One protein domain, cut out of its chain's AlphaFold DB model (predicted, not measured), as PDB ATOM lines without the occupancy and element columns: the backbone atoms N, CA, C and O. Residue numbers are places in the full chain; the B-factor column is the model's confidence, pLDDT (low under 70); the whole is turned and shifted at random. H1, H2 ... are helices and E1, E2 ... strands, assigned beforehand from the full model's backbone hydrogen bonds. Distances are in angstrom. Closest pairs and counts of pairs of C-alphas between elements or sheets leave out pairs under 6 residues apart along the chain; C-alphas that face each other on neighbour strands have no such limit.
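Overview. This is residues 36 to 116, 267 to 307 and 325 to 374 of the 791 residues of the protein "PDZ domain-containing protein" of Plesiocystis pacifica SIR-1 (UniProt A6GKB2). Three helices, H1, H3 and H4, form an up-and-down bundle in which each runs against the one before it, and H1 and H4 cover one face of the small sheet E1 E5 E4. A second small sheet, E3 E2 E6, stands crosswise at the last residues of H1, and E5 runs on into its edge strand E6. The 172 printed residues hold five named helices and six named strands in the order H1 H2 H3 H4 E1 H5 E2 E3 E4 E5 E6; both sheets are antiparallel and the class is mixed, helices and strands. The whole is compact, with a radius of gyration of the C-alphas of 17.5 A and spans of 52 by 39 by 25 A.

Arrangement. H1, residues 44 to 63, touches H3, residues 74 to 85, opposite ways at a shallow tilt of 25 degrees; their closest C-alphas, Asn 49 and Leu 85, are 6.4 A apart. H2, residues 67 to 70, touches H1 only at the corner, and only just, with 3 pairs of C-alphas within 8 A; the closest are Arg 61 and Val 69, 6.6 A. H3 and H4, residues 91 to 102, touch as a helical hairpin, closest at the C-alphas of Leu 85 and Leu 94, 6.3 A. In H1, H3 and H4 every O i to N i+4 pair is within hydrogen-bond range; H2 and H5, residues 268 to 271, are too short for such a pair. E1, residues 110 to 113, is the antiparallel neighbour of E5, residues 351 to 355, with N 112 and O 352 at 2.9 A. E4, residues 343 to 348, forms a hairpin with E5, with N 345 and O 353 at 2.9 A. H1 and H4 are on the same face of this sheet, two layers, at heights of 8.8 A and 9.0 A, both along the strands. E2, residues 278 to 285, forms a hairpin with E3, residues 297 to 303, with N 283 and O 299 at 2.8 A. On its other side E2 pairs with E6, residues 358 to 361, with N 280 and O 359 at 2.8 A. H5 only grazes this second sheet, with residues 269 to 271.

Along the chain. H1 begins at C-alpha 44, (-14.070, 16.887, -14.177), and is 28.6 A long; H3 measures 15.7 A and H4 16.6 A. E2 is 22.4 A long, E3 18.9 A, E4 15.5 A and E5 13.2 A. E6 ends at C-alpha 361, (-15.047, -23.472, -17.704).

Size, cuts and confidence. The C-alphas farthest apart, Thr 39 and Arg 306, are 56.5 A apart. Residues 117 to 266 and 308 to 324 are not printed; the C-alpha gaps are 24.2 A from 116 to 267 and 21.3 A from 307 to 325. Of the links printed whole, E2 to E3 is long. Mean pLDDT of the printed part is 82.3; 32 residues are under 70, among them 325 to 334 and 363 to 373.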
ATOM      1  N   PRO A  36       0.983  11.167 -32.099       88.38
ATOM      2  CA  PRO A  36       0.653  11.213 -30.671       88.38
ATOM      3  C   PRO A  36      -0.348  12.326 -30.333       88.38
ATOM      4  O   PRO A  36      -0.290  13.428 -30.882       88.38
ATOM      5  N   GLU A  37      -1.269  12.045 -29.411       90.12
ATOM      6  CA  GLU A  37      -2.176  13.043 -28.846       90.12
ATOM      7  C   GLU A  37      -1.368  14.027 -27.982       90.12
ATOM      8  O   GLU A  37      -0.703  13.628 -27.025       90.12
ATOM      9  N   GLY A  38      -1.427  15.317 -28.324       90.81
ATOM     10  CA  GLY A  38      -0.802  16.388 -27.544       90.81
ATOM     11  C   GLY A  38      -1.483  16.625 -26.190       90.81
ATOM     12  O   GLY A  38      -2.505  16.021 -25.867       90.81
ATOM     13  N   THR A  39      -0.921  17.529 -25.387       93.38
ATOM     14  CA  THR A  39      -1.501  17.912 -24.094       93.38
ATOM     15  C   THR A  39      -2.862  18.586 -24.244       93.38
ATOM     16  O   THR A  39      -3.106  19.354 -25.176       93.38
ATOM     17  N   ARG A  40      -3.771  18.269 -23.318       94.12
ATOM     18  CA  ARG A  40      -5.139  18.791 -23.273       94.12
ATOM     19  C   ARG A  40      -5.777  18.499 -21.918       94.12
ATOM     20  O   ARG A  40      -5.813  17.339 -21.498       94.12
ATOM     21  N   ALA A  41      -6.369  19.532 -21.323       93.44
ATOM     22  CA  ALA A  41      -7.134  19.454 -20.085       93.44
ATOM     23  C   ALA A  41      -8.174  18.327 -20.073       93.44
ATOM     24  O   ALA A  41      -8.856  18.060 -21.074       93.44
ATOM     25  N   LEU A  42      -8.305  17.678 -18.915       93.62
ATOM     26  CA  LEU A  42      -9.424  16.793 -18.616       93.62
ATOM     27  C   LEU A  42     -10.590  17.620 -18.075       93.62
ATOM     28  O   LEU A  42     -10.422  18.476 -17.213       93.62
ATOM     29  N   SER A  43     -11.808  17.318 -18.522       92.62
ATOM     30  CA  SER A  43     -12.982  17.780 -17.778       92.62
ATOM     31  C   SER A  43     -13.092  17.002 -16.461       92.62
ATOM     32  O   SER A  43     -12.706  15.831 -16.404       92.62
ATOM     33  N   LYS A  44     -13.715  17.595 -15.428       89.25
ATOM     34  CA  LYS A  44     -14.070  16.887 -14.177       89.25
ATOM     35  C   LYS A  44     -14.739  15.537 -14.463       89.25
ATOM     36  O   LYS A  44     -14.420  14.534 -13.832       89.25
ATOM     37  N   ARG A  45     -15.642  15.500 -15.451       92.50
ATOM     38  CA  ARG A  45     -16.303  14.265 -15.882       92.50
ATOM     39  C   ARG A  45     -15.325  13.276 -16.520       92.50
ATOM     40  O   ARG A  45     -15.372  12.104 -16.176       92.50
ATOM     41  N   GLY A  46     -14.432  13.736 -17.394       95.81
ATOM     42  CA  GLY A  46     -13.410  12.897 -18.022       95.81
ATOM     43  C   GLY A  46     -12.483  12.235 -17.004       95.81
ATOM     44  O   GLY A  46     -12.279  11.028 -17.077       95.81
ATOM     45  N   ALA A  47     -12.005  12.976 -15.998       95.81
ATOM     46  CA  ALA A  47     -11.204  12.409 -14.911       95.81
ATOM     47  C   ALA A  47     -11.962  11.305 -14.141       95.81
ATOM     48  O   ALA A  47     -11.410  10.236 -13.889       95.81
ATOM     49  N   LEU A  48     -13.251  11.515 -13.845       95.62
ATOM     50  CA  LEU A  48     -14.101  10.524 -13.170       95.62
ATOM     51  C   LEU A  48     -14.442   9.313 -14.065       95.62
ATOM     52  O   LEU A  48     -14.488   8.186 -13.578       95.62
ATOM     53  N   ASN A  49     -14.605   9.512 -15.377       97.38
ATOM     54  CA  ASN A  49     -14.750   8.424 -16.350       97.38
ATOM     55  C   ASN A  49     -13.475   7.549 -16.398       97.38
ATOM     56  O   ASN A  49     -13.566   6.324 -16.495       97.38
ATOM     57  N   LEU A  50     -12.286   8.163 -16.310       98.06
ATOM     58  CA  LEU A  50     -10.999   7.457 -16.289       98.06
ATOM     59  C   LEU A  50     -10.712   6.772 -14.942       98.06
ATOM     60  O   LEU A  50     -10.135   5.689 -14.943       98.06
ATOM     61  N   LEU A  51     -11.171   7.330 -13.818       97.06
ATOM     62  CA  LEU A  51     -11.194   6.655 -12.511       97.06
ATOM     63  C   LEU A  51     -12.053   5.379 -12.557       97.06
ATOM     64  O   LEU A  51     -11.589   4.313 -12.159       97.06
ATOM     65  N   ALA A  52     -13.272   5.460 -13.105       97.50
ATOM     66  CA  ALA A  52     -14.152   4.299 -13.272       97.50
ATOM     67  C   ALA A  52     -13.512   3.203 -14.146       97.50
ATOM     68  O   ALA A  52     -13.631   2.010 -13.851       97.50
ATOM     69  N   LEU A  53     -12.793   3.604 -15.202       98.31
ATOM     70  CA  LEU A  53     -11.976   2.698 -16.010       98.31
ATOM     71  C   LEU A  53     -10.819   2.096 -15.197       98.31
ATOM     72  O   LEU A  53     -10.586   0.897 -15.314       98.31
ATOM     73  N   ALA A  54     -10.116   2.884 -14.378       97.38
ATOM     74  CA  ALA A  54      -8.986   2.435 -13.563       97.38
ATOM     75  C   ALA A  54      -9.379   1.326 -12.575       97.38
ATOM     76  O   ALA A  54      -8.737   0.274 -12.541       97.38
ATOM     77  N   GLU A  55     -10.450   1.548 -11.808       96.31
ATOM     78  CA  GLU A  55     -10.957   0.585 -10.825       96.31
ATOM     79  C   GLU A  55     -11.430  -0.700 -11.523       96.31
ATOM     80  O   GLU A  55     -10.933  -1.785 -11.215       96.31
ATOM     81  N   LEU A  56     -12.298  -0.592 -12.542       97.25
ATOM     82  CA  LEU A  56     -12.819  -1.769 -13.246       97.25
ATOM     83  C   LEU A  56     -11.712  -2.564 -13.954       97.25
ATOM     84  O   LEU A  56     -11.674  -3.792 -13.862       97.25
ATOM     85  N   ALA A  57     -10.796  -1.878 -14.643       95.88
ATOM     86  CA  ALA A  57      -9.677  -2.514 -15.326       95.88
ATOM     87  C   ALA A  57      -8.738  -3.210 -14.330       95.88
ATOM     88  O   ALA A  57      -8.331  -4.347 -14.564       95.88
ATOM     89  N   GLY A  58      -8.433  -2.566 -13.198       93.69
ATOM     90  CA  GLY A  58      -7.639  -3.159 -12.126       93.69
ATOM     91  C   GLY A  58      -8.273  -4.436 -11.580       93.69
ATOM     92  O   GLY A  58      -7.625  -5.484 -11.565       93.69
ATOM     93  N   THR A  59      -9.555  -4.389 -11.203       95.00
ATOM     94  CA  THR A  59     -10.240  -5.570 -10.656       95.00
ATOM     95  C   THR A  59     -10.353  -6.696 -11.683       95.00
ATOM     96  O   THR A  59     -10.100  -7.851 -11.339       95.00
ATOM     97  N   ILE A  60     -10.676  -6.399 -12.950       94.75
ATOM     98  CA  ILE A  60     -10.731  -7.423 -14.005       94.75
ATOM     99  C   ILE A  60      -9.352  -8.058 -14.206       94.75
ATOM    100  O   ILE A  60      -9.257  -9.284 -14.167       94.75
ATOM    101  N   ARG A  61      -8.286  -7.256 -14.360       91.44
ATOM    102  CA  ARG A  61      -6.914  -7.759 -14.550       91.44
ATOM    103  C   ARG A  61      -6.511  -8.709 -13.429       91.44
ATOM    104  O   ARG A  61      -5.981  -9.786 -13.689       91.44
ATOM    105  N   TRP A  62      -6.716  -8.303 -12.179       90.50
ATOM    106  CA  TRP A  62      -6.152  -9.032 -11.050       90.50
ATOM    107  C   TRP A  62      -7.053 -10.159 -10.541       90.50
ATOM    108  O   TRP A  62      -6.521 -11.183 -10.111       90.50
ATOM    109  N   LEU A  63      -8.381 -10.018 -10.591       92.12
ATOM    110  CA  LEU A  63      -9.299 -10.940  -9.912       92.12
ATOM    111  C   LEU A  63     -10.161 -11.804 -10.844       92.12
ATOM    112  O   LEU A  63     -10.619 -12.859 -10.407       92.12
ATOM    113  N   HIS A  64     -10.383 -11.417 -12.107       92.56
ATOM    114  CA  HIS A  64     -11.241 -12.191 -13.018       92.56
ATOM    115  C   HIS A  64     -10.470 -13.378 -13.632       92.56
ATOM    116  O   HIS A  64      -9.401 -13.170 -14.210       92.56
ATOM    117  N   PRO A  65     -10.952 -14.633 -13.528       89.12
ATOM    118  CA  PRO A  65     -10.154 -15.822 -13.865       89.12
ATOM    119  C   PRO A  65     -10.237 -16.267 -15.340       89.12
ATOM    120  O   PRO A  65      -9.658 -17.293 -15.714       89.12
ATOM    121  N   SER A  66     -10.949 -15.521 -16.193       86.94
ATOM    122  CA  SER A  66     -11.115 -15.828 -17.623       86.94
ATOM    123  C   SER A  66      -9.779 -15.963 -18.363       86.94
ATOM    124  O   SER A  66      -8.909 -15.099 -18.270       86.94
ATOM    125  N   ALA A  67      -9.647 -17.007 -19.192       82.12
ATOM    126  CA  ALA A  67      -8.473 -17.191 -20.057       82.12
ATOM    127  C   ALA A  67      -8.286 -16.036 -21.053       82.12
ATOM    128  O   ALA A  67      -7.158 -15.715 -21.427       82.12
ATOM    129  N   ALA A  68      -9.384 -15.392 -21.455       84.19
ATOM    130  CA  ALA A  68      -9.336 -14.249 -22.351       84.19
ATOM    131  C   ALA A  68      -8.753 -12.999 -21.667       84.19
ATOM    132  O   ALA A  68      -8.143 -12.193 -22.359       84.19
ATOM    133  N   VAL A  69      -8.849 -12.863 -20.334       84.81
ATOM    134  CA  VAL A  69      -8.140 -11.807 -19.580       84.81
ATOM    135  C   VAL A  69      -6.640 -12.103 -19.537       84.81
ATOM    136  O   VAL A  69      -5.847 -11.230 -19.877       84.81
ATOM    137  N   THR A  70      -6.240 -13.337 -19.203       75.88
ATOM    138  CA  THR A  70      -4.819 -13.738 -19.146       75.88
ATOM    139  C   THR A  70      -4.099 -13.574 -20.489       75.88
ATOM    140  O   THR A  70      -2.939 -13.178 -20.520       75.88
ATOM    141  N   GLY A  71      -4.781 -13.858 -21.605       73.00
ATOM    142  CA  GLY A  71      -4.230 -13.740 -22.961       73.00
ATOM    143  C   GLY A  71      -4.428 -12.381 -23.650       73.00
ATOM    144  O   GLY A  71      -4.119 -12.269 -24.842       73.00
ATOM    145  N   ALA A  72      -4.980 -11.374 -22.965       77.81
ATOM    146  CA  ALA A  72      -5.245 -10.057 -23.543       77.81
ATOM    147  C   ALA A  72      -4.019  -9.134 -23.499       77.81
ATOM    148  O   ALA A  72      -3.310  -9.061 -22.499       77.81
ATOM    149  N   GLY A  73      -3.849  -8.322 -24.548       81.38
ATOM    150  CA  GLY A  73      -2.997  -7.128 -24.508       81.38
ATOM    151  C   GLY A  73      -3.675  -6.029 -23.689       81.38
ATOM    152  O   GLY A  73      -4.204  -5.070 -24.249       81.38
ATOM    153  N   PHE A  74      -3.741  -6.224 -22.374       87.44
ATOM    154  CA  PHE A  74      -4.616  -5.475 -21.476       87.44
ATOM    155  C   PHE A  74      -4.301  -3.974 -21.444       87.44
ATOM    156  O   PHE A  74      -5.203  -3.147 -21.407       87.44
ATOM    157  N   GLU A  75      -3.029  -3.604 -21.538       90.88
ATOM    158  CA  GLU A  75      -2.569  -2.216 -21.612       90.88
ATOM    159  C   GLU A  75      -3.085  -1.514 -22.880       90.88
ATOM    160  O   GLU A  75      -3.539  -0.375 -22.812       90.88
ATOM    161  N   SER A  76      -3.142  -2.219 -24.015       89.75
ATOM    162  CA  SER A  76      -3.736  -1.711 -25.261       89.75
ATOM    163  C   SER A  76      -5.266  -1.609 -25.173       89.75
ATOM    164  O   SER A  76      -5.869  -0.675 -25.714       89.75
ATOM    165  N   LEU A  77      -5.906  -2.518 -24.430       91.81
ATOM    166  CA  LEU A  77      -7.336  -2.441 -24.125       91.81
ATOM    167  C   LEU A  77      -7.657  -1.212 -23.259       91.81
ATOM    168  O   LEU A  77      -8.560  -0.446 -23.593       91.81
ATOM    169  N   VAL A  78      -6.886  -0.962 -22.198       95.06
ATOM    170  CA  VAL A  78      -7.061   0.222 -21.340       95.06
ATOM    171  C   VAL A  78      -6.710   1.511 -22.092       95.06
ATOM    172  O   VAL A  78      -7.445   2.483 -21.957       95.06
ATOM    173  N   LEU A  79      -5.694   1.523 -22.966       95.06
ATOM    174  CA  LEU A  79      -5.397   2.662 -23.856       95.06
ATOM    175  C   LEU A  79      -6.585   3.000 -24.771       95.06
ATOM    176  O   LEU A  79      -6.925   4.169 -24.969       95.06
ATOM    177  N   THR A  80      -7.247   1.969 -25.303       93.75
ATOM    178  CA  THR A  80      -8.474   2.114 -26.100       93.75
ATOM    179  C   THR A  80      -9.616   2.669 -25.242       93.75
ATOM    180  O   THR A  80     -10.332   3.570 -25.678       93.75
ATOM    181  N   GLY A  81      -9.738   2.198 -23.995       95.75
ATOM    182  CA  GLY A  81     -10.669   2.725 -22.998       95.75
ATOM    183  C   GLY A  81     -10.441   4.203 -22.681       95.75
ATOM    184  O   GLY A  81     -11.402   4.963 -22.691       95.75
ATOM    185  N   ILE A  82      -9.191   4.639 -22.477       96.94
ATOM    186  CA  ILE A  82      -8.850   6.047 -22.210       96.94
ATOM    187  C   ILE A  82      -9.390   6.933 -23.339       96.94
ATOM    188  O   ILE A  82     -10.179   7.844 -23.099       96.94
ATOM    189  N   ARG A  83      -9.049   6.598 -24.589       94.44
ATOM    190  CA  ARG A  83      -9.454   7.367 -25.777       94.44
ATOM    191  C   ARG A  83     -10.959   7.316 -26.062       94.44
ATOM    192  O   ARG A  83     -11.502   8.264 -26.619       94.44
ATOM    193  N   GLY A  84     -11.626   6.211 -25.723       94.38
ATOM    194  CA  GLY A  84     -13.051   6.001 -25.998       94.38
ATOM    195  C   GLY A  84     -14.005   6.504 -24.910       94.38
ATOM    196  O   GLY A  84     -15.135   6.869 -25.225       94.38
ATOM    197  N   LEU A  85     -13.579   6.514 -23.643       96.81
ATOM    198  CA  LEU A  85     -14.456   6.736 -22.484       96.81
ATOM    199  C   LEU A  85     -14.248   8.089 -21.796       96.81
ATOM    200  O   LEU A  85     -15.168   8.550 -21.122       96.81
ATOM    201  N   GLU A  86     -13.111   8.767 -22.000       95.50
ATOM    202  CA  GLU A  86     -12.877  10.121 -21.466       95.50
ATOM    203  C   GLU A  86     -14.048  11.066 -21.804       95.50
ATOM    204  O   GLU A  86     -14.564  11.760 -20.930       95.50
ATOM    205  N   GLY A  87     -14.524  11.031 -23.052       93.94
ATOM    206  CA  GLY A  87     -15.598  11.890 -23.558       93.94
ATOM    207  C   GLY A  87     -17.037  11.448 -23.254       93.94
ATOM    208  O   GLY A  87     -17.958  12.073 -23.772       93.94
ATOM    209  N   ALA A  88     -17.278  10.389 -22.470       94.94
ATOM    210  CA  ALA A  88     -18.641   9.917 -22.202       94.94
ATOM    211  C   ALA A  88     -19.451  10.949 -21.383       94.94
ATOM    212  O   ALA A  88     -19.106  11.233 -20.234       94.94
ATOM    213  N   GLU A  89     -20.531  11.488 -21.965       91.75
ATOM    214  CA  GLU A  89     -21.306  12.629 -21.432       91.75
ATOM    215  C   GLU A  89     -22.243  12.283 -20.259       91.75
ATOM    216  O   GLU A  89     -22.523  13.133 -19.409       91.75
ATOM    217  N   ASP A  90     -22.694  11.029 -20.168       89.88
ATOM    218  CA  ASP A  90     -23.573  10.533 -19.107       89.88
ATOM    219  C   ASP A  90     -23.153   9.143 -18.589       89.88
ATOM    220  O   ASP A  90     -22.321   8.442 -19.176       89.88
ATOM    221  N   SER A  91     -23.692   8.756 -17.427       90.75
ATOM    222  CA  SER A  91     -23.321   7.498 -16.769       90.75
ATOM    223  C   SER A  91     -23.845   6.269 -17.521       90.75
ATOM    224  O   SER A  91     -23.251   5.203 -17.412       90.75
ATOM    225  N   ALA A  92     -24.899   6.404 -18.338       91.06
ATOM    226  CA  ALA A  92     -25.420   5.313 -19.162       91.06
ATOM    227  C   ALA A  92     -24.484   4.992 -20.342       91.06
ATOM    228  O   ALA A  92     -24.247   3.821 -20.643       91.06
ATOM    229  N   THR A  93     -23.914   6.028 -20.958       94.62
ATOM    230  CA  THR A  93     -22.914   5.961 -22.027       94.62
ATOM    231  C   THR A  93     -21.599   5.406 -21.495       94.62
ATOM    232  O   THR A  93     -21.047   4.488 -22.099       94.62
ATOM    233  N   LEU A  94     -21.133   5.879 -20.330       96.06
ATOM    234  CA  LEU A  94     -19.950   5.322 -19.666       96.06
ATOM    235  C   LEU A  94     -20.146   3.835 -19.334       96.06
ATOM    236  O   LEU A  94     -19.305   3.017 -19.689       96.06
ATOM    237  N   ARG A  95     -21.279   3.470 -18.719       95.75
ATOM    238  CA  ARG A  95     -21.641   2.082 -18.382       95.75
ATOM    239  C   ARG A  95     -21.631   1.175 -19.618       95.75
ATOM    240  O   ARG A  95     -20.976   0.138 -19.604       95.75
ATOM    241  N   ALA A  96     -22.299   1.586 -20.698       95.25
ATOM    242  CA  ALA A  96     -22.325   0.838 -21.955       95.25
ATOM    243  C   ALA A  96     -20.938   0.742 -22.619       95.25
ATOM    244  O   ALA A  96     -20.609  -0.288 -23.205       95.25
ATOM    245  N   GLY A  97     -20.119   1.791 -22.507       96.88
ATOM    246  CA  GLY A  97     -18.744   1.809 -22.996       96.88
ATOM    247  C   GLY A  97     -17.814   0.876 -22.212       96.88
ATOM    248  O   GLY A  97     -17.054   0.136 -22.826       96.88
ATOM    249  N   LEU A  98     -17.915   0.850 -20.879       97.00
ATOM    250  CA  LEU A  98     -17.170  -0.068 -20.010       97.00
ATOM    251  C   LEU A  98     -17.563  -1.532 -20.271       97.00
ATOM    252  O   LEU A  98     -16.687  -2.372 -20.475       97.00
ATOM    253  N   GLU A  99     -18.864  -1.838 -20.329       94.88
ATOM    254  CA  GLU A  99     -19.345  -3.185 -20.672       94.88
ATOM    255  C   GLU A  99     -18.899  -3.606 -22.079       94.88
ATOM    256  O   GLU A  99     -18.447  -4.733 -22.267       94.88
ATOM    257  N   GLY A 100     -18.981  -2.700 -23.059       95.94
ATOM    258  CA  GLY A 100     -18.541  -2.949 -24.432       95.94
ATOM    259  C   GLY A 100     -17.033  -3.174 -24.560       95.94
ATOM    260  O   GLY A 100     -16.621  -4.060 -25.304       95.94
ATOM    261  N   LEU A 101     -16.217  -2.424 -23.812       95.75
ATOM    262  CA  LEU A 101     -14.758  -2.548 -23.812       95.75
ATOM    263  C   LEU A 101     -14.307  -3.923 -23.302       95.75
ATOM    264  O   LEU A 101     -13.453  -4.559 -23.912       95.75
ATOM    265  N   PHE A 102     -14.894  -4.408 -22.206       95.44
ATOM    266  CA  PHE A 102     -14.500  -5.683 -21.598       95.44
ATOM    267  C   PHE A 102     -15.286  -6.901 -22.113       95.44
ATOM    268  O   PHE A 102     -14.988  -8.024 -21.700       95.44
ATOM    269  N   ALA A 103     -16.236  -6.725 -23.037       92.62
ATOM    270  CA  ALA A 103     -17.130  -7.784 -23.515       92.62
ATOM    271  C   ALA A 103     -16.409  -9.026 -24.071       92.62
ATOM    272  O   ALA A 103     -16.880 -10.142 -23.858       92.62
ATOM    273  N   GLU A 104     -15.276  -8.867 -24.764       89.56
ATOM    274  CA  GLU A 104     -14.535 -10.003 -25.341       89.56
ATOM    275  C   GLU A 104     -13.698 -10.775 -24.308       89.56
ATOM    276  O   GLU A 104     -13.474 -11.973 -24.470       89.56
ATOM    277  N   VAL A 105     -13.241 -10.110 -23.239       89.50
ATOM    278  CA  VAL A 105     -12.318 -10.699 -22.248       89.50
ATOM    279  C   VAL A 105     -13.028 -11.170 -20.978       89.50
ATOM    280  O   VAL A 105     -12.679 -12.211 -20.416       89.50
ATOM    281  N   ALA A 106     -14.062 -10.443 -20.557       91.81
ATOM    282  CA  ALA A 106     -14.824 -10.673 -19.335       91.81
ATOM    283  C   ALA A 106     -16.349 -10.487 -19.560       91.81
ATOM    284  O   ALA A 106     -16.983  -9.690 -18.865       91.81
ATOM    285  N   PRO A 107     -16.991 -11.252 -20.474       90.75
ATOM    286  CA  PRO A 107     -18.422 -11.125 -20.820       90.75
ATOM    287  C   PRO A 107     -19.398 -11.371 -19.655       90.75
ATOM    288  O   PRO A 107     -20.605 -11.132 -19.773       90.75
ATOM    289  N   THR A 108     -18.903 -11.897 -18.535       92.25
ATOM    290  CA  THR A 108     -19.658 -12.152 -17.304       92.25
ATOM    291  C   THR A 108     -19.663 -10.972 -16.328       92.25
ATOM    292  O   THR A 108     -20.428 -11.007 -15.369       92.25
ATOM    293  N   VAL A 109     -18.874  -9.921 -16.579       94.50
ATOM    294  CA  VAL A 109     -18.935  -8.659 -15.826       94.50
ATOM    295  C   VAL A 109     -20.241  -7.926 -16.136       94.50
ATOM    296  O   VAL A 109     -20.735  -7.959 -17.265       94.50
ATOM    297  N   ARG A 110     -20.824  -7.266 -15.134       94.88
ATOM    298  CA  ARG A 110     -21.998  -6.391 -15.287       94.88
ATOM    299  C   ARG A 110     -21.702  -5.043 -14.664       94.88
ATOM    300  O   ARG A 110     -21.148  -5.016 -13.570       94.88
ATOM    301  N   VAL A 111     -22.095  -3.955 -15.324       94.75
ATOM    302  CA  VAL A 111     -21.985  -2.596 -14.781       94.75
ATOM    303  C   VAL A 111     -23.381  -1.986 -14.711       94.75
ATOM    304  O   VAL A 111     -24.121  -1.980 -15.700       94.75
ATOM    305  N   TRP A 112     -23.749  -1.458 -13.546       93.12
ATOM    306  CA  TRP A 112     -25.059  -0.858 -13.303       93.12
ATOM    307  C   TRP A 112     -24.940   0.483 -12.585       93.12
ATOM    308  O   TRP A 112     -23.883   0.837 -12.066       93.12
ATOM    309  N   GLN A 113     -26.035   1.238 -12.598       89.94
ATOM    310  CA  GLN A 113     -26.179   2.447 -11.804       89.94
ATOM    311  C   GLN A 113     -26.861   2.068 -10.491       89.94
ATOM    312  O   GLN A 113     -27.948   1.501 -10.515       89.94
ATOM    313  N   ALA A 114     -26.214   2.348  -9.366       80.00
ATOM    314  CA  ALA A 114     -26.775   2.146  -8.040       80.00
ATOM    315  C   ALA A 114     -27.448   3.435  -7.548       80.00
ATOM    316  O   ALA A 114     -26.988   4.539  -7.860       80.00
ATOM    317  N   GLU A 115     -28.500   3.307  -6.738       65.50
ATOM    318  CA  GLU A 115     -28.977   4.438  -5.943       65.50
ATOM    319  C   GLU A 115     -27.852   4.939  -5.025       65.50
ATOM    320  O   GLU A 115     -27.116   4.150  -4.420       65.50
ATOM    321  N   ALA A 116     -27.708   6.262  -4.937       51.62
ATOM    322  CA  ALA A 116     -26.721   6.872  -4.059       51.62
ATOM    323  C   ALA A 116     -27.030   6.501  -2.597       51.62
ATOM    324  O   ALA A 116     -28.198   6.575  -2.194       51.62
ATOM    325  N   PRO A 267     -25.219 -13.280 -14.913       86.50
ATOM    326  CA  PRO A 267     -25.212 -14.078 -16.131       86.50
ATOM    327  C   PRO A 267     -25.481 -15.559 -15.834       86.50
ATOM    328  O   PRO A 267     -24.810 -16.151 -14.990       86.50
ATOM    329  N   ALA A 268     -26.389 -16.185 -16.591       83.94
ATOM    330  CA  ALA A 268     -26.758 -17.597 -16.413       83.94
ATOM    331  C   ALA A 268     -25.549 -18.560 -16.416       83.94
ATOM    332  O   ALA A 268     -25.554 -19.554 -15.698       83.94
ATOM    333  N   ALA A 269     -24.480 -18.218 -17.147       81.88
ATOM    334  CA  ALA A 269     -23.214 -18.956 -17.171       81.88
ATOM    335  C   ALA A 269     -22.499 -19.061 -15.803       81.88
ATOM    336  O   ALA A 269     -21.636 -19.914 -15.638       81.88
ATOM    337  N   LEU A 270     -22.836 -18.213 -14.823       83.12
ATOM    338  CA  LEU A 270     -22.329 -18.296 -13.445       83.12
ATOM    339  C   LEU A 270     -23.212 -19.173 -12.541       83.12
ATOM    340  O   LEU A 270     -22.754 -19.654 -11.505       83.12
ATOM    341  N   LEU A 271     -24.482 -19.350 -12.919       82.50
ATOM    342  CA  LEU A 271     -25.531 -19.938 -12.082       82.50
ATOM    343  C   LEU A 271     -25.737 -21.441 -12.321       82.50
ATOM    344  O   LEU A 271     -26.252 -22.112 -11.430       82.50
ATOM    345  N   ASP A 272     -25.341 -21.963 -13.486       74.94
ATOM    346  CA  ASP A 272     -25.556 -23.362 -13.882       74.94
ATOM    347  C   ASP A 272     -24.237 -24.170 -13.942       74.94
ATOM    348  O   ASP A 272     -23.533 -24.145 -14.957       74.94
ATOM    349  N   PRO A 273     -23.857 -24.874 -12.855       67.94
ATOM    350  CA  PRO A 273     -22.692 -25.750 -12.839       67.94
ATOM    351  C   PRO A 273     -22.988 -27.062 -13.579       67.94
ATOM    352  O   PRO A 273     -23.415 -28.046 -12.967       67.94
ATOM    353  N   ARG A 274     -22.725 -27.103 -14.889       70.06
ATOM    354  CA  ARG A 274     -22.789 -28.358 -15.654       70.06
ATOM    355  C   ARG A 274     -21.773 -29.381 -15.114       70.06
ATOM    356  O   ARG A 274     -20.669 -29.016 -14.713       70.06
ATOM    357  N   GLU A 275     -22.126 -30.669 -15.137       65.56
ATOM    358  CA  GLU A 275     -21.285 -31.764 -14.604       65.56
ATOM    359  C   GLU A 275     -19.950 -31.963 -15.351       65.56
ATOM    360  O   GLU A 275     -19.068 -32.656 -14.846       65.56
ATOM    361  N   ASP A 276     -19.804 -31.380 -16.543       72.38
ATOM    362  CA  ASP A 276     -18.609 -31.407 -17.391       72.38
ATOM    363  C   ASP A 276     -17.671 -30.199 -17.194       72.38
ATOM    364  O   ASP A 276     -16.587 -30.186 -17.777       72.38
ATOM    365  N   LEU A 277     -18.046 -29.214 -16.367       76.56
ATOM    366  CA  LEU A 277     -17.268 -27.992 -16.141       76.56
ATOM    367  C   LEU A 277     -16.458 -28.021 -14.844       76.56
ATOM    368  O   LEU A 277     -16.900 -28.512 -13.801       76.56
ATOM    369  N   ASN A 278     -15.283 -27.402 -14.905       80.25
ATOM    370  CA  ASN A 278     -14.419 -27.169 -13.757       80.25
ATOM    371  C   ASN A 278     -14.658 -25.768 -13.185       80.25
ATOM    372  O   ASN A 278     -14.992 -24.826 -13.907       80.25
ATOM    373  N   LEU A 279     -14.476 -25.631 -11.872       83.81
ATOM    374  CA  LEU A 279     -14.482 -24.339 -11.191       83.81
ATOM    375  C   LEU A 279     -13.104 -23.696 -11.334       83.81
ATOM    376  O   LEU A 279     -12.130 -24.245 -10.820       83.81
ATOM    377  N   VAL A 280     -13.021 -22.536 -11.979       86.75
ATOM    378  CA  VAL A 280     -11.753 -21.845 -12.240       86.75
ATOM    379  C   VAL A 280     -11.674 -20.537 -11.457       86.75
ATOM    380  O   VAL A 280     -12.565 -19.700 -11.584       86.75
ATOM    381  N   GLN A 281     -10.607 -20.347 -10.673       87.88
ATOM    382  CA  GLN A 281     -10.362 -19.145  -9.856       87.88
ATOM    383  C   GLN A 281      -8.873 -18.758  -9.823       87.88
ATOM    384  O   GLN A 281      -7.999 -19.579 -10.111       87.88
ATOM    385  N   TRP A 282      -8.559 -17.521  -9.433       86.94
ATOM    386  CA  TRP A 282      -7.178 -17.121  -9.134       86.94
ATOM    387  C   TRP A 282      -6.739 -17.558  -7.726       86.94
ATOM    388  O   TRP A 282      -7.520 -17.546  -6.776       86.94
ATOM    389  N   ARG A 283      -5.447 -17.870  -7.598       84.12
ATOM    390  CA  ARG A 283      -4.652 -17.893  -6.365       84.12
ATOM    391  C   ARG A 283      -3.529 -16.875  -6.526       84.12
ATOM    392  O   ARG A 283      -2.689 -17.029  -7.411       84.12
ATOM    393  N   ARG A 284      -3.491 -15.853  -5.673       86.38
ATOM    394  CA  ARG A 284      -2.413 -14.854  -5.622       86.38
ATOM    395  C   ARG A 284      -1.815 -14.755  -4.228       86.38
ATOM    396  O   ARG A 284      -2.541 -14.874  -3.244       86.38
ATOM    397  N   SER A 285      -0.512 -14.499  -4.183       85.81
ATOM    398  CA  SER A 285       0.270 -14.202  -2.983       85.81
ATOM    399  C   SER A 285       1.312 -13.145  -3.354       85.81
ATOM    400  O   SER A 285       2.252 -13.445  -4.086       85.81
ATOM    401  N   GLY A 286       1.111 -11.893  -2.938       87.62
ATOM    402  CA  GLY A 286       1.927 -10.748  -3.362       87.62
ATOM    403  C   GLY A 286       1.709 -10.319  -4.823       87.62
ATOM    404  O   GLY A 286       0.895 -10.888  -5.554       87.62
ATOM    405  N   LEU A 287       2.440  -9.284  -5.256       87.62
ATOM    406  CA  LEU A 287       2.412  -8.804  -6.643       87.62
ATOM    407  C   LEU A 287       3.243  -9.723  -7.546       87.62
ATOM    408  O   LEU A 287       4.400 -10.019  -7.249       87.62
ATOM    409  N   SER A 288       2.657 -10.151  -8.665       83.12
ATOM    410  CA  SER A 288       3.344 -10.950  -9.680       83.12
ATOM    411  C   SER A 288       2.707 -10.804 -11.056       83.12
ATOM    412  O   SER A 288       1.490 -10.943 -11.213       83.12
ATOM    413  N   GLU A 289       3.565 -10.599 -12.051       78.94
ATOM    414  CA  GLU A 289       3.245 -10.592 -13.484       78.94
ATOM    415  C   GLU A 289       3.894 -11.782 -14.214       78.94
ATOM    416  O   GLU A 289       4.162 -11.734 -15.407       78.94
ATOM    417  N   GLY A 290       4.224 -12.857 -13.486       67.81
ATOM    418  CA  GLY A 290       4.862 -14.055 -14.054       67.81
ATOM    419  C   GLY A 290       6.327 -13.870 -14.468       67.81
ATOM    420  O   GLY A 290       6.980 -14.840 -14.849       67.81
ATOM    421  N   LEU A 291       6.858 -12.648 -14.362       70.31
ATOM    422  CA  LEU A 291       8.263 -12.340 -14.602       70.31
ATOM    423  C   LEU A 291       9.166 -13.025 -13.551       70.31
ATOM    424  O   LEU A 291       8.828 -13.016 -12.362       70.31
ATOM    425  N   PRO A 292      10.328 -13.582 -13.945       68.94
ATOM    426  CA  PRO A 292      11.288 -14.156 -13.005       68.94
ATOM    427  C   PRO A 292      11.750 -13.150 -11.941       68.94
ATOM    428  O   PRO A 292      11.939 -11.971 -12.229       68.94
ATOM    429  N   GLY A 293      11.972 -13.625 -10.712       68.62
ATOM    430  CA  GLY A 293      12.519 -12.815  -9.616       68.62
ATOM    431  C   GLY A 293      11.526 -11.889  -8.900       68.62
ATOM    432  O   GLY A 293      11.927 -11.207  -7.959       68.62
ATOM    433  N   GLN A 294      10.247 -11.872  -9.287       73.31
ATOM    434  CA  GLN A 294       9.210 -11.135  -8.553       73.31
ATOM    435  C   GLN A 294       8.947 -11.762  -7.165       73.31
ATOM    436  O   GLN A 294       8.965 -12.991  -7.028       73.31
ATOM    437  N   PRO A 295       8.659 -10.955  -6.124       71.25
ATOM    438  CA  PRO A 295       8.464 -11.448  -4.757       71.25
ATOM    439  C   PRO A 295       7.112 -12.135  -4.516       71.25
ATOM    440  O   PRO A 295       6.914 -12.697  -3.440       71.25
ATOM    441  N   GLY A 296       6.191 -12.101  -5.482       79.75
ATOM    442  CA  GLY A 296       4.894 -12.766  -5.402       79.75
ATOM    443  C   GLY A 296       4.656 -13.811  -6.489       79.75
ATOM    444  O   GLY A 296       5.390 -13.924  -7.474       79.75
ATOM    445  N   CYS A 297       3.537 -14.517  -6.353       80.44
ATOM    446  CA  CYS A 297       3.073 -15.554  -7.264       80.44
ATOM    447  C   CYS A 297       1.590 -15.363  -7.632       80.44
ATOM    448  O   CYS A 297       0.775 -14.926  -6.816       80.44
ATOM    449  N   ALA A 298       1.235 -15.731  -8.864       81.44
ATOM    450  CA  ALA A 298      -0.137 -15.795  -9.349       81.44
ATOM    451  C   ALA A 298      -0.339 -17.081 -10.160       81.44
ATOM    452  O   ALA A 298       0.380 -17.326 -11.126       81.44
ATOM    453  N   ILE A 299      -1.310 -17.901  -9.759       79.75
ATOM    454  CA  ILE A 299      -1.649 -19.183 -10.385       79.75
ATOM    455  C   ILE A 299      -3.157 -19.221 -10.589       79.75
ATOM    456  O   ILE A 299      -3.916 -18.862  -9.689       79.75
ATOM    457  N   ARG A 300      -3.609 -19.700 -11.744       80.69
ATOM    458  CA  ARG A 300      -5.014 -20.041 -11.948       80.69
ATOM    459  C   ARG A 300      -5.254 -21.500 -11.566       80.69
ATOM    460  O   ARG A 300      -4.542 -22.384 -12.028       80.69
ATOM    461  N   LEU A 301      -6.230 -21.736 -10.694       78.81
ATOM    462  CA  LEU A 301      -6.632 -23.065 -10.234       78.81
ATOM    463  C   LEU A 301      -7.881 -23.517 -10.989       78.81
ATOM    464  O   LEU A 301      -8.768 -22.701 -11.231       78.81
ATOM    465  N   ALA A 302      -7.966 -24.811 -11.300       78.00
ATOM    466  CA  ALA A 302      -9.155 -25.464 -11.838       78.00
ATOM    467  C   ALA A 302      -9.530 -26.649 -10.934       78.00
ATOM    468  O   ALA A 302      -8.731 -27.566 -10.751       78.00
ATOM    469  N   HIS A 303     -10.732 -26.636 -10.356       73.06
ATOM    470  CA  HIS A 303     -11.222 -27.693  -9.469       73.06
ATOM    471  C   HIS A 303     -12.251 -28.571 -10.186       73.06
ATOM    472  O   HIS A 303     -13.273 -28.078 -10.670       73.06
ATOM    473  N   GLY A 304     -11.992 -29.882 -10.208       62.94
ATOM    474  CA  GLY A 304     -12.864 -30.868 -10.845       62.94
ATOM    475  C   GLY A 304     -14.276 -30.953 -10.237       62.94
ATOM    476  O   GLY A 304     -14.428 -30.759  -9.029       62.94
ATOM    477  N   PRO A 305     -15.311 -31.364 -10.997       53.94
ATOM    478  CA  PRO A 305     -16.690 -31.496 -10.500       53.94
ATOM    479  C   PRO A 305     -16.837 -32.470  -9.313       53.94
ATOM    480  O   PRO A 305     -17.764 -32.347  -8.515       53.94
ATOM    481  N   ARG A 306     -15.886 -33.400  -9.129       46.56
ATOM    482  CA  ARG A 306     -15.804 -34.310  -7.968       46.56
ATOM    483  C   ARG A 306     -15.065 -33.742  -6.744       46.56
ATOM    484  O   ARG A 306     -14.878 -34.468  -5.775       46.56
ATOM    485  N   ALA A 307     -14.636 -32.480  -6.763       42.91
ATOM    486  CA  ALA A 307     -13.980 -31.828  -5.624       42.91
ATOM    487  C   ALA A 307     -14.969 -31.278  -4.572       42.91
ATOM    488  O   ALA A 307     -14.547 -30.773  -3.533       42.91
ATOM    489  N   CYS A 325       4.514 -23.965  -5.084       44.66
ATOM    490  CA  CYS A 325       5.232 -22.719  -5.316       44.66
ATOM    491  C   CYS A 325       5.844 -22.307  -3.971       44.66
ATOM    492  O   CYS A 325       5.127 -22.252  -2.969       44.66
ATOM    493  N   ALA A 326       7.151 -22.041  -3.936       46.97
ATOM    494  CA  ALA A 326       7.872 -21.775  -2.692       46.97
ATOM    495  C   ALA A 326       7.311 -20.574  -1.898       46.97
ATOM    496  O   ALA A 326       7.465 -20.539  -0.684       46.97
ATOM    497  N   GLN A 327       6.622 -19.643  -2.572       49.16
ATOM    498  CA  GLN A 327       5.952 -18.460  -1.997       49.16
ATOM    499  C   GLN A 327       4.474 -18.690  -1.612       49.16
ATOM    500  O   GLN A 327       3.831 -17.791  -1.070       49.16
ATOM    501  N   CYS A 328       3.908 -19.856  -1.935       52.16
ATOM    502  CA  CYS A 328       2.505 -20.190  -1.666       52.16
ATOM    503  C   CYS A 328       2.358 -21.428  -0.760       52.16
ATOM    504  O   CYS A 328       1.343 -21.607  -0.102       52.16
ATOM    505  N   GLY A 329       3.346 -22.325  -0.708       48.78
ATOM    506  CA  GLY A 329       3.303 -23.502   0.163       48.78
ATOM    507  C   GLY A 329       2.169 -24.504  -0.129       48.78
ATOM    508  O   GLY A 329       1.334 -24.337  -1.027       48.78
ATOM    509  N   GLU A 330       2.157 -25.583   0.656       45.41
ATOM    510  CA  GLU A 330       1.147 -26.657   0.593       45.41
ATOM    511  C   GLU A 330      -0.123 -26.347   1.419       45.41
ATOM    512  O   GLU A 330      -1.090 -27.105   1.356       45.41
ATOM    513  N   HIS A 331      -0.130 -25.244   2.183       47.34
ATOM    514  CA  HIS A 331      -1.096 -24.971   3.259       47.34
ATOM    515  C   HIS A 331      -1.585 -23.507   3.336       47.34
ATOM    516  O   HIS A 331      -1.845 -23.011   4.429       47.34
ATOM    517  N   ASP A 332      -1.749 -22.806   2.207       51.84
ATOM    518  CA  ASP A 332      -2.626 -21.626   2.230       51.84
ATOM    519  C   ASP A 332      -4.081 -22.111   2.245       51.84
ATOM    520  O   ASP A 332      -4.544 -22.709   1.268       51.84
ATOM    521  N   ASP A 333      -4.811 -21.813   3.321       55.28
ATOM    522  CA  ASP A 333      -6.270 -21.938   3.368       55.28
ATOM    523  C   ASP A 333      -6.893 -20.907   2.410       55.28
ATOM    524  O   ASP A 333      -7.216 -19.775   2.780       55.28
ATOM    525  N   ILE A 334      -6.997 -21.279   1.134       63.31
ATOM    526  CA  ILE A 334      -7.654 -20.477   0.104       63.31
ATOM    527  C   ILE A 334      -9.104 -20.907   0.007       63.31
ATOM    528  O   ILE A 334      -9.419 -22.066  -0.272       63.31
ATOM    529  N   ASP A 335      -9.974 -19.928   0.208       71.50
ATOM    530  CA  ASP A 335     -11.409 -20.074   0.075       71.50
ATOM    531  C   ASP A 335     -11.744 -20.541  -1.354       71.50
ATOM    532  O   ASP A 335     -11.370 -19.904  -2.345       71.50
ATOM    533  N   VAL A 336     -12.438 -21.677  -1.473       80.19
ATOM    534  CA  VAL A 336     -12.982 -22.130  -2.759       80.19
ATOM    535  C   VAL A 336     -14.155 -21.215  -3.094       80.19
ATOM    536  O   VAL A 336     -15.190 -21.240  -2.425       80.19
ATOM    537  N   LEU A 337     -13.966 -20.369  -4.100       87.69
ATOM    538  CA  LEU A 337     -14.869 -19.276  -4.429       87.69
ATOM    539  C   LEU A 337     -16.074 -19.777  -5.229       87.69
ATOM    540  O   LEU A 337     -16.002 -20.755  -5.971       87.69
ATOM    541  N   VAL A 338     -17.204 -19.085  -5.099       85.25
ATOM    542  CA  VAL A 338     -18.452 -19.464  -5.771       85.25
ATOM    543  C   VAL A 338     -18.700 -18.510  -6.947       85.25
ATOM    544  O   VAL A 338     -18.747 -17.302  -6.722       85.25
ATOM    545  N   PRO A 339     -18.925 -18.981  -8.192       86.44
ATOM    546  CA  PRO A 339     -19.134 -18.093  -9.344       86.44
ATOM    547  C   PRO A 339     -20.348 -17.162  -9.217       86.44
ATOM    548  O   PRO A 339     -20.369 -16.085  -9.806       86.44
ATOM    549  N   SER A 340     -21.339 -17.541  -8.403       86.38
ATOM    550  CA  SER A 340     -22.494 -16.706  -8.054       86.38
ATOM    551  C   SER A 340     -22.221 -15.672  -6.945       86.38
ATOM    552  O   SER A 340     -23.155 -15.028  -6.479       86.38
ATOM    553  N   GLN A 341     -20.972 -15.526  -6.494       88.25
ATOM    554  CA  GLN A 341     -20.515 -14.512  -5.538       88.25
ATOM    555  C   GLN A 341     -19.412 -13.650  -6.185       88.25
ATOM    556  O   GLN A 341     -18.227 -13.823  -5.893       88.25
ATOM    557  N   PRO A 342     -19.767 -12.748  -7.121       92.31
ATOM    558  CA  PRO A 342     -18.814 -11.798  -7.687       92.31
ATOM    559  C   PRO A 342     -18.389 -10.742  -6.659       92.31
ATOM    560  O   PRO A 342     -19.144 -10.398  -5.745       92.31
ATOM    561  N   ALA A 343     -17.212 -10.156  -6.870       92.69
ATOM    562  CA  ALA A 343     -16.821  -8.926  -6.197       92.69
ATOM    563  C   ALA A 343     -17.739  -7.772  -6.617       92.69
ATOM    564  O   ALA A 343     -18.080  -7.646  -7.797       92.69
ATOM    565  N   ARG A 344     -18.090  -6.911  -5.659       93.50
ATOM    566  CA  ARG A 344     -18.763  -5.631  -5.908       93.50
ATOM    567  C   ARG A 344     -17.716  -4.526  -5.909       93.50
ATOM    568  O   ARG A 344     -17.039  -4.329  -4.904       93.50
ATOM    569  N   VAL A 345     -17.591  -3.825  -7.030       92.56
ATOM    570  CA  VAL A 345     -16.639  -2.725  -7.222       92.56
ATOM    571  C   VAL A 345     -17.416  -1.419  -7.322       92.56
ATOM    572  O   VAL A 345     -18.352  -1.326  -8.115       92.56
ATOM    573  N   GLU A 346     -17.038  -0.421  -6.531       92.75
ATOM    574  CA  GLU A 346     -17.522   0.953  -6.675       92.75
ATOM    575  C   GLU A 346     -16.667   1.654  -7.738       92.75
ATOM    576  O   GLU A 346     -15.445   1.686  -7.620       92.75
ATOM    577  N   LEU A 347     -17.296   2.180  -8.789       92.38
ATOM    578  CA  LEU A 347     -16.607   2.870  -9.888       92.38
ATOM    579  C   LEU A 347     -16.711   4.399  -9.773       92.38
ATOM    580  O   LEU A 347     -16.142   5.122 -10.591       92.38
ATOM    581  N   GLY A 348     -17.448   4.898  -8.775       86.38
ATOM    582  CA  GLY A 348     -17.785   6.310  -8.635       86.38
ATOM    583  C   GLY A 348     -18.921   6.736  -9.571       86.38
ATOM    584  O   GLY A 348     -19.431   5.958 -10.376       86.38
ATOM    585  N   MET A 349     -19.364   7.994  -9.451       81.12
ATOM    586  CA  MET A 349     -20.492   8.548 -10.228       81.12
ATOM    587  C   MET A 349     -21.807   7.741 -10.115       81.12
ATOM    588  O   MET A 349     -22.648   7.791 -11.017       81.12
ATOM    589  N   GLY A 350     -21.982   6.997  -9.015       85.75
ATOM    590  CA  GLY A 350     -23.108   6.085  -8.799       85.75
ATOM    591  C   GLY A 350     -23.072   4.826  -9.672       85.75
ATOM    592  O   GLY A 350     -24.108   4.191  -9.848       85.75
ATOM    593  N   LEU A 351     -21.926   4.470 -10.261       91.94
ATOM    594  CA  LEU A 351     -21.749   3.233 -11.020       91.94
ATOM    595  C   LEU A 351     -21.064   2.158 -10.176       91.94
ATOM    596  O   LEU A 351     -20.055   2.403  -9.518       91.94
ATOM    597  N   ARG A 352     -21.566   0.928 -10.283       95.06
ATOM    598  CA  ARG A 352     -20.969  -0.265  -9.672       95.06
ATOM    599  C   ARG A 352     -20.765  -1.366 -10.697       95.06
ATOM    600  O   ARG A 352     -21.452  -1.403 -11.719       95.06
ATOM    601  N   ALA A 353     -19.842  -2.279 -10.408       95.31
ATOM    602  CA  ALA A 353     -19.605  -3.468 -11.219       95.31
ATOM    603  C   ALA A 353     -19.598  -4.768 -10.408       95.31
ATOM    604  O   ALA A 353     -19.097  -4.818  -9.285       95.31
ATOM    605  N   LEU A 354     -20.157  -5.824 -11.008       95.38
ATOM    606  CA  LEU A 354     -20.045  -7.202 -10.543       95.38
ATOM    607  C   LEU A 354     -18.910  -7.859 -11.323       95.38
ATOM    608  O   LEU A 354     -19.026  -8.035 -12.539       95.38
ATOM    609  N   VAL A 355     -17.826  -8.223 -10.639       95.38
ATOM    610  CA  VAL A 355     -16.663  -8.896 -11.235       95.38
ATOM    611  C   VAL A 355     -16.571 -10.326 -10.690       95.38
ATOM    612  O   VAL A 355     -16.212 -10.515  -9.527       95.38
ATOM    613  N   PRO A 356     -16.907 -11.356 -11.491       94.44
ATOM    614  CA  PRO A 356     -16.793 -12.750 -11.069       94.44
ATOM    615  C   PRO A 356     -15.359 -13.137 -10.697       94.44
ATOM    616  O   PRO A 356     -14.430 -12.936 -11.478       94.44
ATOM    617  N   LEU A 357     -15.206 -13.722  -9.509       93.00
ATOM    618  CA  LEU A 357     -13.926 -14.190  -8.955       93.00
ATOM    619  C   LEU A 357     -13.640 -15.660  -9.293       93.00
ATOM    620  O   LEU A 357     -12.497 -16.114  -9.250       93.00
ATOM    621  N   ALA A 358     -14.699 -16.391  -9.637       91.06
ATOM    622  CA  ALA A 358     -14.667 -17.761 -10.111       91.06
ATOM    623  C   ALA A 358     -15.608 -17.925 -11.312       91.06
ATOM    624  O   ALA A 358     -16.600 -17.203 -11.433       91.06
ATOM    625  N   LEU A 359     -15.306 -18.874 -12.197       90.00
ATOM    626  CA  LEU A 359     -16.098 -19.204 -13.387       90.00
ATOM    627  C   LEU A 359     -16.272 -20.722 -13.520       90.00
ATOM    628  O   LEU A 359     -15.466 -21.486 -12.994       90.00
ATOM    629  N   TRP A 360     -17.299 -21.146 -14.257       85.44
ATOM    630  CA  TRP A 360     -17.393 -22.505 -14.797       85.44
ATOM    631  C   TRP A 360     -16.760 -22.522 -16.193       85.44
ATOM    632  O   TRP A 360     -17.162 -21.725 -17.041       85.44
ATOM    633  N   ASP A 361     -15.782 -23.396 -16.431       79.00
ATOM    634  CA  ASP A 361     -15.047 -23.472 -17.704       79.00
ATOM    635  C   ASP A 361     -14.749 -24.930 -18.114       79.00
ATOM    636  O   ASP A 361     -14.712 -25.839 -17.284       79.00
ATOM    637  N   GLU A 362     -14.564 -25.149 -19.418       70.25
ATOM    638  CA  GLU A 362     -14.232 -26.442 -20.038       70.25
ATOM    639  C   GLU A 362     -12.721 -26.748 -19.972       70.25
ATOM    640  O   GLU A 362     -12.283 -27.818 -20.403       70.25
ATOM    641  N   THR A 363     -11.904 -25.834 -19.423       62.81
ATOM    642  CA  THR A 363     -10.477 -26.073 -19.157       62.81
ATOM    643  C   THR A 363     -10.311 -27.313 -18.292       62.81
ATOM    644  O   THR A 363     -10.775 -27.359 -17.156       62.81
ATOM    645  N   SER A 364      -9.624 -28.332 -18.815       53.16
ATOM    646  CA  SER A 364      -9.271 -29.529 -18.052       53.16
ATOM    647  C   SER A 364      -8.396 -29.186 -16.837       53.16
ATOM    648  O   SER A 364      -7.811 -28.107 -16.763       53.16
ATOM    649  N   GLU A 365      -8.291 -30.121 -15.886       50.19
ATOM    650  CA  GLU A 365      -7.385 -30.032 -14.730       50.19
ATOM    651  C   GLU A 365      -5.920 -30.021 -15.218       50.19
ATOM    652  O   GLU A 365      -5.237 -31.047 -15.278       50.19
ATOM    653  N   SER A 366      -5.456 -28.847 -15.657       43.44
ATOM    654  CA  SER A 366      -4.118 -28.643 -16.193       43.44
ATOM    655  C   SER A 366      -3.112 -28.686 -15.052       43.44
ATOM    656  O   SER A 366      -3.153 -27.880 -14.125       43.44
ATOM    657  N   GLN A 367      -2.179 -29.633 -15.123       43.31
ATOM    658  CA  GLN A 367      -1.114 -29.778 -14.125       43.31
ATOM    659  C   GLN A 367      -0.031 -28.693 -14.252       43.31
ATOM    660  O   GLN A 367       0.826 -28.585 -13.374       43.31
ATOM    661  N   ALA A 368      -0.060 -27.906 -15.331       43.84
ATOM    662  CA  ALA A 368       0.801 -26.751 -15.537       43.84
ATOM    663  C   ALA A 368       0.032 -25.461 -15.194       43.84
ATOM    664  O   ALA A 368      -1.080 -25.290 -15.707       43.84
ATOM    665  N   PRO A 369       0.601 -24.554 -14.376       53.75
ATOM    666  CA  PRO A 369       0.007 -23.245 -14.144       53.75
ATOM    667  C   PRO A 369      -0.016 -22.454 -15.456       53.75
ATOM    668  O   PRO A 369       0.988 -22.403 -16.169       53.75
ATOM    669  N   ASP A 370      -1.144 -21.811 -15.762       53.19
ATOM    670  CA  ASP A 370      -1.173 -20.809 -16.827       53.19
ATOM    671  C   ASP A 370      -0.171 -19.687 -16.500       53.19
ATOM    672  O   ASP A 370      -0.121 -19.246 -15.344       53.19
ATOM    673  N   PRO A 371       0.617 -19.201 -17.478       54.59
ATOM    674  CA  PRO A 371       1.510 -18.077 -17.246       54.59
ATOM    675  C   PRO A 371       0.692 -16.860 -16.802       54.59
ATOM    676  O   PRO A 371      -0.338 -16.532 -17.393       54.59
ATOM    677  N   ALA A 372       1.146 -16.204 -15.736       56.19
ATOM    678  CA  ALA A 372       0.503 -14.998 -15.236       56.19
ATOM    679  C   ALA A 372       0.629 -13.833 -16.237       56.19
ATOM    680  O   ALA A 372       1.408 -13.881 -17.187       56.19
ATOM    681  N   LEU A 373      -0.161 -12.783 -16.002       66.75
ATOM    682  CA  LEU A 373      -0.260 -11.593 -16.852       66.75
ATOM    683  C   LEU A 373       1.095 -10.885 -16.973       66.75
ATOM    684  O   LEU A 373       1.447 -10.107 -16.090       66.75
ATOM    685  N   ALA A 374       1.827 -11.133 -18.055       73.69
ATOM    686  CA  ALA A 374       3.128 -10.526 -18.292       73.69
ATOM    687  C   ALA A 374       2.997  -9.189 -19.032       73.69
ATOM    688  O   ALA A 374       2.400  -9.113 -20.105       73.69
TER     689      ALA A 374